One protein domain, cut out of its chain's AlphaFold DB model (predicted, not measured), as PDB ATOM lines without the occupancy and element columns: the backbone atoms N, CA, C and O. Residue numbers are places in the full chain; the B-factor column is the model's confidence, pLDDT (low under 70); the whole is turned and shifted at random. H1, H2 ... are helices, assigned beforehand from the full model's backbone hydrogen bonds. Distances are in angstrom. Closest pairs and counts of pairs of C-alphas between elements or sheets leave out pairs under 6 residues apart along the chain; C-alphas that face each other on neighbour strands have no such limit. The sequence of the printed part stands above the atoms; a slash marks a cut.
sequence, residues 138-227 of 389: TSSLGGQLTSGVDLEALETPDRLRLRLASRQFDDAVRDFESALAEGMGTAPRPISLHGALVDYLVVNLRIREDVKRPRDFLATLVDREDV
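What this domain is: This is residues 138 to 227 of the 389 residues of the protein "Cytochrome c domain-containing protein" of Myxococcales bacterium (UniProt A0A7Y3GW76). The chain runs back and forth through five helices set side by side in a flat slab, each helix folding back against the one before it. They zigzag across the slab's thickness in two staggered rows, H2 and H4 in one and H3 and H5 in the other, with H1 loosely at one end beside H2 and H5 at the other end. The printed part has 90 residues with five named helices, H1 to H5 in chain order, and no named strand; the class is all helix. The whole is compact, with a radius of gyration of the C-alphas of 13.5 A, and spans 40 by 30 by 16 A.

Where its parts are: H1 covers residues 140 to 146, 10.3 A from first to last C-alpha, and begins with C-alpha 140 at (-58.991, -15.070, -31.091). H2 covers residues 156 to 165, 14.1 A. H3 covers residues 169 to 182, 19.8 A. H4, the longest, covers residues 190 to 207, 25.8 A, and begins with C-alpha 190 at (-36.506, -22.349, -4.518). H5 covers residues 212 to 221, 14.3 A, and ends with C-alpha 221 at (-44.591, -32.626, -8.591).

How they stand to each other: H1 is close to H2 but not clearly touching it; their closest C-alphas, of Thr 146 and Leu 162, are 7.7 A apart. These two run opposite ways at a steep tilt of 35.4 degrees, only just past shallow. H2 and H3 form a helical hairpin and touch, with their closest C-alphas, of Leu 160 and Ala 172, 5.6 A apart, at a shallow tilt of 19 degrees, opposite ways. H3, H4 and H5 make an up and down bundle, each helix running against the one before it. H3 and H4 touch as a hairpin, with their closest C-alphas, of Phe 176 and Tyr 200, 6.2 A apart, at a shallow tilt of 27 degrees. H4 touches H5, again a hairpin, with residues 200 to 204 alone; the closest C-alphas, of Asn 204 and Pro 214, are 6.7 A apart, and the tilt is a shallow 15 degrees. H3 and H5 run the same way and are close but not clearly touching, with their closest C-alphas, of Ala 181 and Leu 221, 7.1 A apart. H2 and H4 are near each other, while H2 and H5 are apart, and H1 is apart from H3, H4 and H5. Every O i to N i+4 pair is within hydrogen-bond range in H1, H2, H3 and H5, and 12 of 14 are in H4.

The domain as a whole: The two C-alphas farthest apart, of Leu 141 and Glu 225, are 40.8 A apart. The printed part has no cut. The links H2 to H3 and H4 to H5 are tight, those from H1 to H2 and from H3 to H4 are short, and no link is long. The mean pLDDT of the printed part is 89.5; residues 184 to 192, of which 190 to 192 belong to H4, are under 70.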
ATOM      1  N   THR A 138     -59.414 -19.970 -25.606       83.44
ATOM      2  CA  THR A 138     -58.435 -19.024 -26.146       83.44
ATOM      3  C   THR A 138     -59.112 -17.876 -26.890       83.44
ATOM      4  O   THR A 138     -59.949 -18.072 -27.772       83.44
ATOM      5  N   SER A 139     -58.714 -16.647 -26.562       85.88
ATOM      6  CA  SER A 139     -59.182 -15.451 -27.263       85.88
ATOM      7  C   SER A 139     -58.598 -15.378 -28.678       85.88
ATOM      8  O   SER A 139     -57.380 -15.313 -28.845       85.88
ATOM      9  N   SER A 140     -59.448 -15.296 -29.707       87.81
ATOM     10  CA  SER A 140     -58.991 -15.070 -31.091       87.81
ATOM     11  C   SER A 140     -58.248 -13.739 -31.240       87.81
ATOM     12  O   SER A 140     -57.224 -13.669 -31.919       87.81
ATOM     13  N   LEU A 141     -58.707 -12.694 -30.543       87.19
ATOM     14  CA  LEU A 141     -58.002 -11.414 -30.451       87.19
ATOM     15  C   LEU A 141     -56.644 -11.577 -29.752       87.19
ATOM     16  O   LEU A 141     -55.675 -10.938 -30.147       87.19
ATOM     17  N   GLY A 142     -56.574 -12.462 -28.758       87.94
ATOM     18  CA  GLY A 142     -55.342 -12.841 -28.073       87.94
ATOM     19  C   GLY A 142     -54.307 -13.479 -28.995       87.94
ATOM     20  O   GLY A 142     -53.156 -13.059 -29.015       87.94
ATOM     21  N   GLY A 143     -54.730 -14.441 -29.821       90.44
ATOM     22  CA  GLY A 143     -53.897 -15.023 -30.882       90.44
ATOM     23  C   GLY A 143     -53.365 -13.977 -31.862       90.44
ATOM     24  O   GLY A 143     -52.195 -13.989 -32.228       90.44
ATOM     25  N   GLN A 144     -54.200 -13.012 -32.249       91.94
ATOM     26  CA  GLN A 144     -53.746 -11.923 -33.111       91.94
ATOM     27  C   GLN A 144     -52.761 -10.984 -32.405       91.94
ATOM     28  O   GLN A 144     -51.853 -10.478 -33.059       91.94
ATOM     29  N   LEU A 145     -52.944 -10.726 -31.105       92.56
ATOM     30  CA  LEU A 145     -52.083  -9.841 -30.315       92.56
ATOM     31  C   LEU A 145     -50.621 -10.305 -30.328       92.56
ATOM     32  O   LEU A 145     -49.714  -9.483 -30.395       92.56
ATOM     33  N   THR A 146     -50.412 -11.618 -30.305       94.38
ATOM     34  CA  THR A 146     -49.091 -12.252 -30.224       94.38
ATOM     35  C   THR A 146     -48.534 -12.695 -31.576       94.38
ATOM     36  O   THR A 146     -47.380 -13.089 -31.650       94.38
ATOM     37  N   SER A 147     -49.297 -12.569 -32.668       93.31
ATOM     38  CA  SER A 147     -48.913 -13.068 -34.003       93.31
ATOM     39  C   SER A 147     -47.630 -12.467 -34.603       93.31
ATOM     40  O   SER A 147     -47.056 -13.054 -35.516       93.31
ATOM     41  N   GLY A 148     -47.182 -11.306 -34.116       93.06
ATOM     42  CA  GLY A 148     -45.932 -10.660 -34.535       93.06
ATOM     43  C   GLY A 148     -44.725 -10.961 -33.642       93.06
ATOM     44  O   GLY A 148     -43.662 -10.382 -33.861       93.06
ATOM     45  N   VAL A 149     -44.895 -11.807 -32.622       96.25
ATOM     46  CA  VAL A 149     -43.874 -12.157 -31.631       96.25
ATOM     47  C   VAL A 149     -43.562 -13.644 -31.754       96.25
ATOM     48  O   VAL A 149     -44.472 -14.472 -31.743       96.25
ATOM     49  N   ASP A 150     -42.280 -13.989 -31.835       96.25
ATOM     50  CA  ASP A 150     -41.849 -15.376 -31.675       96.25
ATOM     51  C   ASP A 150     -41.894 -15.733 -30.186       96.25
ATOM     52  O   ASP A 150     -40.959 -15.459 -29.436       96.25
ATOM     53  N   LEU A 151     -43.034 -16.270 -29.740       95.44
ATOM     54  CA  LEU A 151     -43.249 -16.605 -28.333       95.44
ATOM     55  C   LEU A 151     -42.223 -17.619 -27.823       95.44
ATOM     56  O   LEU A 151     -41.828 -17.531 -26.667       95.44
ATOM     57  N   GLU A 152     -41.784 -18.555 -28.661       95.31
ATOM     58  CA  GLU A 152     -40.857 -19.615 -28.256       95.31
ATOM     59  C   GLU A 152     -39.425 -19.094 -28.081       95.31
ATOM     60  O   GLU A 152     -38.659 -19.662 -27.306       95.31
ATOM     61  N   ALA A 153     -39.085 -17.979 -28.735       94.88
ATOM     62  CA  ALA A 153     -37.822 -17.275 -28.532       94.88
ATOM     63  C   ALA A 153     -37.789 -16.422 -27.248       94.88
ATOM     64  O   ALA A 153     -36.717 -15.963 -26.855       94.88
ATOM     65  N   LEU A 154     -38.936 -16.188 -26.598       93.75
ATOM     66  CA  LEU A 154     -38.990 -15.457 -25.331       93.75
ATOM     67  C   LEU A 154     -38.540 -16.330 -24.156       93.75
ATOM     68  O   LEU A 154     -38.847 -17.523 -24.079       93.75
ATOM     69  N   GLU A 155     -37.920 -15.685 -23.171       91.25
ATOM     70  CA  GLU A 155     -37.710 -16.269 -21.849       91.25
ATOM     71  C   GLU A 155     -39.052 -16.678 -21.221       91.25
ATOM     72  O   GLU A 155     -40.067 -15.987 -21.356       91.25
ATOM     73  N   THR A 156     -39.060 -17.793 -20.485       91.12
ATOM     74  CA  THR A 156     -40.284 -18.388 -19.922       91.12
ATOM     75  C   THR A 156     -41.176 -17.393 -19.157       91.12
ATOM     76  O   THR A 156     -42.383 -17.398 -19.409       91.12
ATOM     77  N   PRO A 157     -40.661 -16.508 -18.273       89.75
ATOM     78  CA  PRO A 157     -41.507 -15.538 -17.572       89.75
ATOM     79  C   PRO A 157     -42.236 -14.567 -18.513       89.75
ATOM     80  O   PRO A 157     -43.410 -14.262 -18.305       89.75
ATOM     81  N   ASP A 158     -41.561 -14.114 -19.567       91.81
ATOM     82  CA  ASP A 158     -42.104 -13.163 -20.536       91.81
ATOM     83  C   ASP A 158     -43.111 -13.835 -21.476       91.81
ATOM     84  O   ASP A 158     -44.182 -13.276 -21.740       91.81
ATOM     85  N   ARG A 159     -42.832 -15.079 -21.891       95.00
ATOM     86  CA  ARG A 159     -43.783 -15.920 -22.632       95.00
ATOM     87  C   ARG A 159     -45.068 -16.144 -21.833       95.00
ATOM     88  O   ARG A 159     -46.161 -15.914 -22.356       95.00
ATOM     89  N   LEU A 160     -44.951 -16.536 -20.562       93.81
ATOM     90  CA  LEU A 160     -46.090 -16.753 -19.664       93.81
ATOM     91  C   LEU A 160     -46.906 -15.474 -19.468       93.81
ATOM     92  O   LEU A 160     -48.119 -15.487 -19.689       93.81
ATOM     93  N   ARG A 161     -46.252 -14.353 -19.133       92.56
ATOM     94  CA  ARG A 161     -46.918 -13.052 -18.967       92.56
ATOM     95  C   ARG A 161     -47.714 -12.677 -20.216       92.56
ATOM     96  O   ARG A 161     -48.877 -12.279 -20.113       92.56
ATOM     97  N   LEU A 162     -47.133 -12.850 -21.403       94.88
ATOM     98  CA  LEU A 162     -47.794 -12.504 -22.657       94.88
ATOM     99  C   LEU A 162     -48.963 -13.448 -22.994       94.88
ATOM    100  O   LEU A 162     -50.028 -12.977 -23.411       94.88
ATOM    101  N   ARG A 163     -48.829 -14.761 -22.759       95.31
ATOM    102  CA  ARG A 163     -49.937 -15.726 -22.917       95.31
ATOM    103  C   ARG A 163     -51.102 -15.395 -21.980       95.31
ATOM    104  O   ARG A 163     -52.256 -15.393 -22.405       95.31
ATOM    105  N   LEU A 164     -50.825 -15.017 -20.735       94.19
ATOM    106  CA  LEU A 164     -51.860 -14.620 -19.777       94.19
ATOM    107  C   LEU A 164     -52.531 -13.295 -20.154       94.19
ATOM    108  O   LEU A 164     -53.762 -13.218 -20.187       94.19
ATOM    109  N   ALA A 165     -51.747 -12.275 -20.511       93.50
ATOM    110  CA  ALA A 165     -52.269 -10.964 -20.898       93.50
ATOM    111  C   ALA A 165     -53.164 -11.070 -22.143       93.50
ATOM    112  O   ALA A 165     -54.195 -10.399 -22.243       93.50
ATOM    113  N   SER A 166     -52.815 -11.976 -23.060       94.00
ATOM    114  CA  SER A 166     -53.565 -12.270 -24.280       94.00
ATOM    115  C   SER A 166     -54.683 -13.312 -24.107       94.00
ATOM    116  O   SER A 166     -55.380 -13.610 -25.075       94.00
ATOM    117  N   ARG A 167     -54.934 -13.827 -22.893       94.56
ATOM    118  CA  ARG A 167     -55.961 -14.857 -22.614       94.56
ATOM    119  C   ARG A 167     -55.753 -16.170 -23.379       94.56
ATOM    120  O   ARG A 167     -56.717 -16.835 -23.762       94.56
ATOM    121  N   GLN A 168     -54.503 -16.552 -23.605       94.62
ATOM    122  CA  GLN A 168     -54.093 -17.867 -24.099       94.62
ATOM    123  C   GLN A 168     -53.853 -18.810 -22.909       94.62
ATOM    124  O   GLN A 168     -52.748 -19.297 -22.681       94.62
ATOM    125  N   PHE A 169     -54.883 -19.014 -22.083       95.19
ATOM    126  CA  PHE A 169     -54.729 -19.680 -20.785       95.19
ATOM    127  C   PHE A 169     -54.332 -21.153 -20.900       95.19
ATOM    128  O   PHE A 169     -53.503 -21.601 -20.119       95.19
ATOM    129  N   ASP A 170     -54.849 -21.894 -21.882       95.31
ATOM    130  CA  ASP A 170     -54.454 -23.297 -22.088       95.31
ATOM    131  C   ASP A 170     -52.972 -23.433 -22.449       95.31
ATOM    132  O   ASP A 170     -52.291 -24.355 -22.000       95.31
ATOM    133  N   ASP A 171     -52.464 -22.486 -23.231       95.75
ATOM    134  CA  ASP A 171     -51.058 -22.418 -23.611       95.75
ATOM    135  C   ASP A 171     -50.205 -22.017 -22.401       95.75
ATOM    136  O   ASP A 171     -49.157 -22.611 -22.162       95.75
ATOM    137  N   ALA A 172     -50.664 -21.058 -21.591       95.75
ATOM    138  CA  ALA A 172     -49.984 -20.674 -20.355       95.75
ATOM    139  C   ALA A 172     -49.906 -21.839 -19.354       95.75
ATOM    140  O   ALA A 172     -48.851 -22.074 -18.778       95.75
ATOM    141  N   VAL A 173     -50.988 -22.605 -19.173       96.88
ATOM    142  CA  VAL A 173     -51.010 -23.777 -18.280       96.88
ATOM    143  C   VAL A 173     -49.996 -24.829 -18.730       96.88
ATOM    144  O   VAL A 173     -49.271 -25.357 -17.893       96.88
ATOM    145  N   ARG A 174     -49.896 -25.101 -20.038       96.81
ATOM    146  CA  ARG A 174     -48.886 -26.030 -20.575       96.81
ATOM    147  C   ARG A 174     -47.459 -25.540 -20.328       96.81
ATOM    148  O   ARG A 174     -46.614 -26.334 -19.929       96.81
ATOM    149  N   ASP A 175     -47.205 -24.248 -20.514       95.12
ATOM    150  CA  ASP A 175     -45.889 -23.663 -20.238       95.12
ATOM    151  C   ASP A 175     -45.533 -23.702 -18.756       95.12
ATOM    152  O   ASP A 175     -44.387 -23.996 -18.422       95.12
ATOM    153  N   PHE A 176     -46.497 -23.439 -17.868       95.69
ATOM    154  CA  PHE A 176     -46.297 -23.602 -16.433       95.69
ATOM    155  C   PHE A 176     -45.932 -25.047 -16.111       95.69
ATOM    156  O   PHE A 176     -44.939 -25.271 -15.432       95.69
ATOM    157  N   GLU A 177     -46.678 -26.029 -16.616       96.00
ATOM    158  CA  GLU A 177     -46.403 -27.445 -16.355       96.00
ATOM    159  C   GLU A 177     -45.018 -27.861 -16.863       96.00
ATOM    160  O   GLU A 177     -44.296 -28.525 -16.124       96.00
ATOM    161  N   SER A 178     -44.610 -27.419 -18.060       93.94
ATOM    162  CA  SER A 178     -43.264 -27.682 -18.601       93.94
ATOM    163  C   SER A 178     -42.179 -27.045 -17.734       93.94
ATOM    164  O   SER A 178     -41.281 -27.734 -17.257       93.94
ATOM    165  N   ALA A 179     -42.300 -25.743 -17.452       90.75
ATOM    166  CA  ALA A 179     -41.316 -24.995 -16.673       90.75
ATOM    167  C   ALA A 179     -41.189 -25.527 -15.240       90.75
ATOM    168  O   ALA A 179     -40.087 -25.648 -14.701       90.75
ATOM    169  N   LEU A 180     -42.322 -25.869 -14.624       91.38
ATOM    170  CA  LEU A 180     -42.360 -26.487 -13.313       91.38
ATOM    171  C   LEU A 180     -41.712 -27.870 -13.386       91.38
ATOM    172  O   LEU A 180     -40.818 -28.106 -12.585       91.38
ATOM    173  N   ALA A 181     -42.077 -28.744 -14.337       90.44
ATOM    174  CA  ALA A 181     -41.586 -30.126 -14.466       90.44
ATOM    175  C   ALA A 181     -40.087 -30.249 -14.778       90.44
ATOM    176  O   ALA A 181     -39.417 -31.105 -14.206       90.44
ATOM    177  N   GLU A 182     -39.539 -29.381 -15.623       86.88
ATOM    178  CA  GLU A 182     -38.107 -29.371 -15.954       86.88
ATOM    179  C   GLU A 182     -37.233 -28.965 -14.753       86.88
ATOM    180  O   GLU A 182     -36.030 -29.221 -14.738       86.88
ATOM    181  N   GLY A 183     -37.845 -28.362 -13.721       73.56
ATOM    182  CA  GLY A 183     -37.125 -27.572 -12.728       73.56
ATOM    183  C   GLY A 183     -36.668 -26.282 -13.401       73.56
ATOM    184  O   GLY A 183     -36.107 -26.323 -14.488       73.56
ATOM    185  N   MET A 184     -36.945 -25.118 -12.811       63.19
ATOM    186  CA  MET A 184     -36.736 -23.819 -13.476       63.19
ATOM    187  C   MET A 184     -35.247 -23.433 -13.649       63.19
ATOM    188  O   MET A 184     -34.785 -22.425 -13.115       63.19
ATOM    189  N   GLY A 185     -34.503 -24.226 -14.423       55.25
ATOM    190  CA  GLY A 185     -33.072 -24.140 -14.664       55.25
ATOM    191  C   GLY A 185     -32.236 -24.918 -13.645       55.25
ATOM    192  O   GLY A 185     -32.588 -25.068 -12.478       55.25
ATOM    193  N   THR A 186     -31.051 -25.349 -14.075       48.38
ATOM    194  CA  THR A 186     -30.013 -26.038 -13.281       48.38
ATOM    195  C   THR A 186     -29.417 -25.198 -12.136       48.38
ATOM    196  O   THR A 186     -28.409 -25.582 -11.545       48.38
ATOM    197  N   ALA A 187     -29.998 -24.038 -11.820       52.22
ATOM    198  CA  ALA A 187     -29.593 -23.177 -10.720       52.22
ATOM    199  C   ALA A 187     -30.734 -23.110  -9.687       52.22
ATOM    200  O   ALA A 187     -31.798 -22.564  -9.986       52.22
ATOM    201  N   PRO A 188     -30.532 -23.621  -8.462       47.75
ATOM    202  CA  PRO A 188     -31.580 -23.696  -7.459       47.75
ATOM    203  C   PRO A 188     -31.950 -22.285  -7.003       47.75
ATOM    204  O   PRO A 188     -31.235 -21.651  -6.227       47.75
ATOM    205  N   ARG A 189     -33.106 -21.792  -7.443       56.94
ATOM    206  CA  ARG A 189     -33.800 -20.705  -6.749       56.94
ATOM    207  C   ARG A 189     -35.152 -21.231  -6.275       56.94
ATOM    208  O   ARG A 189     -36.140 -21.012  -6.958       56.94
ATOM    209  N   PRO A 190     -35.237 -21.882  -5.099       53.78
ATOM    210  CA  PRO A 190     -36.506 -22.349  -4.518       53.78
ATOM    211  C   PRO A 190     -37.612 -21.277  -4.485       53.78
ATOM    212  O   PRO A 190     -38.795 -21.590  -4.563       53.78
ATOM    213  N   ILE A 191     -37.220 -20.000  -4.424       54.84
ATOM    214  CA  ILE A 191     -38.112 -18.832  -4.440       54.84
ATOM    215  C   ILE A 191     -38.863 -18.684  -5.776       54.84
ATOM    216  O   ILE A 191     -39.980 -18.173  -5.787       54.84
ATOM    217  N   SER A 192     -38.292 -19.128  -6.899       68.19
ATOM    218  CA  SER A 192     -38.934 -18.983  -8.208       68.19
ATOM    219  C   SER A 192     -40.076 -19.988  -8.403       68.19
ATOM    220  O   SER A 192     -41.085 -19.651  -9.020       68.19
ATOM    221  N   LEU A 193     -39.966 -21.188  -7.818       80.94
ATOM    222  CA  LEU A 193     -40.958 -22.256  -7.972       80.94
ATOM    223  C   LEU A 193     -42.305 -21.896  -7.326       80.94
ATOM    224  O   LEU A 193     -43.353 -22.126  -7.922       80.94
ATOM    225  N   HIS A 194     -42.284 -21.280  -6.140       87.31
ATOM    226  CA  HIS A 194     -43.512 -20.898  -5.437       87.31
ATOM    227  C   HIS A 194     -44.330 -19.855  -6.218       87.31
ATOM    228  O   HIS A 194     -45.542 -19.998  -6.334       87.31
ATOM    229  N   GLY A 195     -43.681 -18.834  -6.795       88.12
ATOM    230  CA  GLY A 195     -44.376 -17.820  -7.603       88.12
ATOM    231  C   GLY A 195     -45.072 -18.427  -8.823       88.12
ATOM    232  O   GLY A 195     -46.262 -18.207  -9.025       88.12
ATOM    233  N   ALA A 196     -44.364 -19.281  -9.571       90.50
ATOM    234  CA  ALA A 196     -44.934 -19.985 -10.719       90.50
ATOM    235  C   ALA A 196     -46.085 -20.932 -10.326       90.50
ATOM    236  O   ALA A 196     -47.047 -21.067 -11.079       90.50
ATOM    237  N   LEU A 197     -46.024 -21.562  -9.146       94.06
ATOM    238  CA  LEU A 197     -47.108 -22.403  -8.627       94.06
ATOM    239  C   LEU A 197     -48.357 -21.600  -8.254       94.06
ATOM    240  O   LEU A 197     -49.463 -22.034  -8.568       94.06
ATOM    241  N   VAL A 198     -48.196 -20.435  -7.619       94.12
ATOM    242  CA  VAL A 198     -49.311 -19.519  -7.316       94.12
ATOM    243  C   VAL A 198     -50.007 -19.111  -8.608       94.12
ATOM    244  O   VAL A 198     -51.218 -19.272  -8.746       94.12
ATOM    245  N   ASP A 199     -49.222 -18.661  -9.579       93.69
ATOM    246  CA  ASP A 199     -49.662 -18.240 -10.901       93.69
ATOM    247  C   ASP A 199     -50.394 -19.377 -11.653       93.69
ATOM    248  O   ASP A 199     -51.514 -19.193 -12.142       93.69
ATOM    249  N   TYR A 200     -49.831 -20.591 -11.650       96.19
ATOM    250  CA  TYR A 200     -50.453 -21.806 -12.190       96.19
ATOM    251  C   TYR A 200     -51.797 -22.136 -11.521       96.19
ATOM    252  O   TYR A 200     -52.785 -22.426 -12.207       96.19
ATOM    253  N   LEU A 201     -51.861 -22.083 -10.187       97.06
ATOM    254  CA  LEU A 201     -53.079 -22.375  -9.429       97.06
ATOM    255  C   LEU A 201     -54.157 -21.314  -9.652       97.06
ATOM    256  O   LEU A 201     -55.325 -21.672  -9.799       97.06
ATOM    257  N   VAL A 202     -53.795 -20.031  -9.740       95.69
ATOM    258  CA  VAL A 202     -54.742 -18.956 -10.070       95.69
ATOM    259  C   VAL A 202     -55.385 -19.228 -11.426       95.69
ATOM    260  O   VAL A 202     -56.610 -19.191 -11.539       95.69
ATOM    261  N   VAL A 203     -54.594 -19.560 -12.449       95.69
ATOM    262  CA  VAL A 203     -55.137 -19.825 -13.788       95.69
ATOM    263  C   VAL A 203     -56.083 -21.024 -13.777       95.69
ATOM    264  O   VAL A 203     -57.204 -20.918 -14.274       95.69
ATOM    265  N   ASN A 204     -55.680 -22.146 -13.179       97.25
ATOM    266  CA  ASN A 204     -56.516 -23.345 -13.180       97.25
ATOM    267  C   ASN A 204     -57.791 -23.171 -12.345       97.25
ATOM    268  O   ASN A 204     -58.880 -23.448 -12.835       97.25
ATOM    269  N   LEU A 205     -57.685 -22.662 -11.118       96.69
ATOM    270  CA  LEU A 205     -58.811 -22.653 -10.181       96.69
ATOM    271  C   LEU A 205     -59.757 -21.469 -10.388       96.69
ATOM    272  O   LEU A 205     -60.969 -21.634 -10.275       96.69
ATOM    273  N   ARG A 206     -59.229 -20.275 -10.687       94.50
ATOM    274  CA  ARG A 206     -60.045 -19.059 -10.841       94.50
ATOM    275  C   ARG A 206     -60.556 -18.878 -12.266       94.50
ATOM    276  O   ARG A 206     -61.700 -18.475 -12.451       94.50
ATOM    277  N   ILE A 207     -59.701 -19.122 -13.260       94.19
ATOM    278  CA  ILE A 207     -59.991 -18.781 -14.663       94.19
ATOM    279  C   ILE A 207     -60.562 -19.981 -15.422       94.19
ATOM    280  O   ILE A 207     -61.504 -19.825 -16.199       94.19
ATOM    281  N   ARG A 208     -59.975 -21.168 -15.244       94.81
ATOM    282  CA  ARG A 208     -60.416 -22.396 -15.929       94.81
ATOM    283  C   ARG A 208     -61.436 -23.196 -15.128       94.81
ATOM    284  O   ARG A 208     -62.107 -24.037 -15.710       94.81
ATOM    285  N   GLU A 209     -61.541 -22.927 -13.828       94.62
ATOM    286  CA  GLU A 209     -62.382 -23.674 -12.887       94.62
ATOM    287  C   GLU A 209     -62.083 -25.187 -12.901       94.62
ATOM    288  O   GLU A 209     -62.948 -26.023 -12.647       94.62
ATOM    289  N   ASP A 210     -60.825 -25.543 -13.186       95.94
ATOM    290  CA  ASP A 210     -60.331 -26.915 -13.242       95.94
ATOM    291  C   ASP A 210     -59.563 -27.244 -11.960       95.94
ATOM    292  O   ASP A 210     -58.428 -26.819 -11.750       95.94
ATOM    293  N   VAL A 211     -60.205 -28.016 -11.087       97.38
ATOM    294  CA  VAL A 211     -59.612 -28.508  -9.836       97.38
ATOM    295  C   VAL A 211     -58.788 -29.777 -10.069       97.38
ATOM    296  O   VAL A 211     -57.798 -30.016  -9.378       97.38
ATOM    297  N   LYS A 212     -59.181 -30.604 -11.045       97.62
ATOM    298  CA  LYS A 212     -58.611 -31.942 -11.241       97.62
ATOM    299  C   LYS A 212     -57.198 -31.858 -11.803       97.62
ATOM    300  O   LYS A 212     -56.302 -32.535 -11.303       97.62
ATOM    301  N   ARG A 213     -56.991 -31.031 -12.830       97.75
ATOM    302  CA  ARG A 213     -55.686 -30.879 -13.479       97.75
ATOM    303  C   ARG A 213     -54.574 -30.451 -12.514       97.75
ATOM    304  O   ARG A 213     -53.596 -31.195 -12.424       97.75
ATOM    305  N   PRO A 214     -54.696 -29.345 -11.747       98.12
ATOM    306  CA  PRO A 214     -53.653 -28.957 -10.805       98.12
ATOM    307  C   PRO A 214     -53.459 -29.990  -9.697       98.12
ATOM    308  O   PRO A 214     -52.329 -30.206  -9.275       98.12
ATOM    309  N   ARG A 215     -54.518 -30.677  -9.254       98.25
ATOM    310  CA  ARG A 215     -54.408 -31.749  -8.258       98.25
ATOM    311  C   ARG A 215     -53.512 -32.886  -8.751       98.25
ATOM    312  O   ARG A 215     -52.607 -33.302  -8.033       98.25
ATOM    313  N   ASP A 216     -53.747 -33.373  -9.967       98.31
ATOM    314  CA  ASP A 216     -52.972 -34.478 -10.546       98.31
ATOM    315  C   ASP A 216     -51.525 -34.063 -10.856       98.31
ATOM    316  O   ASP A 216     -50.587 -34.823 -10.601       98.31
ATOM    317  N   PHE A 217     -51.330 -32.836 -11.347       98.00
ATOM    318  CA  PHE A 217     -49.997 -32.290 -11.588       98.00
ATOM    319  C   PHE A 217     -49.197 -32.146 -10.286       98.00
ATOM    320  O   PHE A 217     -48.064 -32.621 -10.199       98.00
ATOM    321  N   LEU A 218     -49.795 -31.558  -9.244       97.81
ATOM    322  CA  LEU A 218     -49.160 -31.395  -7.936       97.81
ATOM    323  C   LEU A 218     -48.802 -32.735  -7.287       97.81
ATOM    324  O   LEU A 218     -47.733 -32.839  -6.692       97.81
ATOM    325  N   ALA A 219     -49.643 -33.764  -7.441       97.81
ATOM    326  CA  ALA A 219     -49.356 -35.110  -6.944       97.81
ATOM    327  C   ALA A 219     -48.127 -35.744  -7.615       97.81
ATOM    328  O   ALA A 219     -47.449 -36.554  -7.000       97.81
ATOM    329  N   THR A 220     -47.814 -35.358  -8.853       96.56
ATOM    330  CA  THR A 220     -46.569 -35.776  -9.517       96.56
ATOM    331  C   THR A 220     -45.393 -34.905  -9.076       96.56
ATOM    332  O   THR A 220     -44.286 -35.392  -8.855       96.56
ATOM    333  N   LEU A 221     -45.623 -33.595  -8.945       94.62
ATOM    334  CA  LEU A 221     -44.591 -32.626  -8.591       94.62
ATOM    335  C   LEU A 221     -44.036 -32.863  -7.183       94.62
ATOM    336  O   LEU A 221     -42.827 -32.766  -6.984       94.62
ATOM    337  N   VAL A 222     -44.911 -33.175  -6.222       95.69
ATOM    338  CA  VAL A 222     -44.564 -33.320  -4.801       95.69
ATOM    339  C   VAL A 222     -43.518 -34.403  -4.561       95.69
ATOM    340  O   VAL A 222     -42.715 -34.252  -3.650       95.69
ATOM    341  N   ASP A 223     -43.473 -35.442  -5.399       94.44
ATOM    342  CA  ASP A 223     -42.576 -36.589  -5.252       94.44
ATOM    343  C   ASP A 223     -41.139 -36.321  -5.715       94.44
ATOM    344  O   ASP A 223     -40.233 -37.091  -5.392       94.44
ATOM    345  N   ARG A 224     -40.884 -35.216  -6.420       91.81
ATOM    346  CA  ARG A 224     -39.553 -34.917  -6.959       91.81
ATOM    347  C   ARG A 224     -38.526 -34.612  -5.878       91.81
ATOM    348  O   ARG A 224     -38.821 -33.922  -4.907       91.81
ATOM    349  N   GLU A 225     -37.289 -35.049  -6.080       89.81
ATOM    350  CA  GLU A 225     -36.199 -34.865  -5.111       89.81
ATOM    351  C   GLU A 225     -35.805 -33.394  -4.896       89.81
ATOM    352  O   GLU A 225     -35.380 -33.022  -3.804       89.81
ATOM    353  N   ASP A 226     -35.975 -32.539  -5.908       86.62
ATOM    354  CA  ASP A 226     -35.635 -31.114  -5.849       86.62
ATOM    355  C   ASP A 226     -36.714 -30.242  -5.179       86.62
ATOM    356  O   ASP A 226     -36.474 -29.066  -4.888       86.62
ATOM    357  N   VAL A 227     -37.882 -30.809  -4.857       89.31
ATOM    358  CA  VAL A 227     -38.917 -30.131  -4.069       89.31
ATOM    359  C   VAL A 227     -38.573 -30.225  -2.584       89.31
ATOM    360  O   VAL A 227     -38.742 -31.265  -1.935       89.31
TER     361      VAL A 227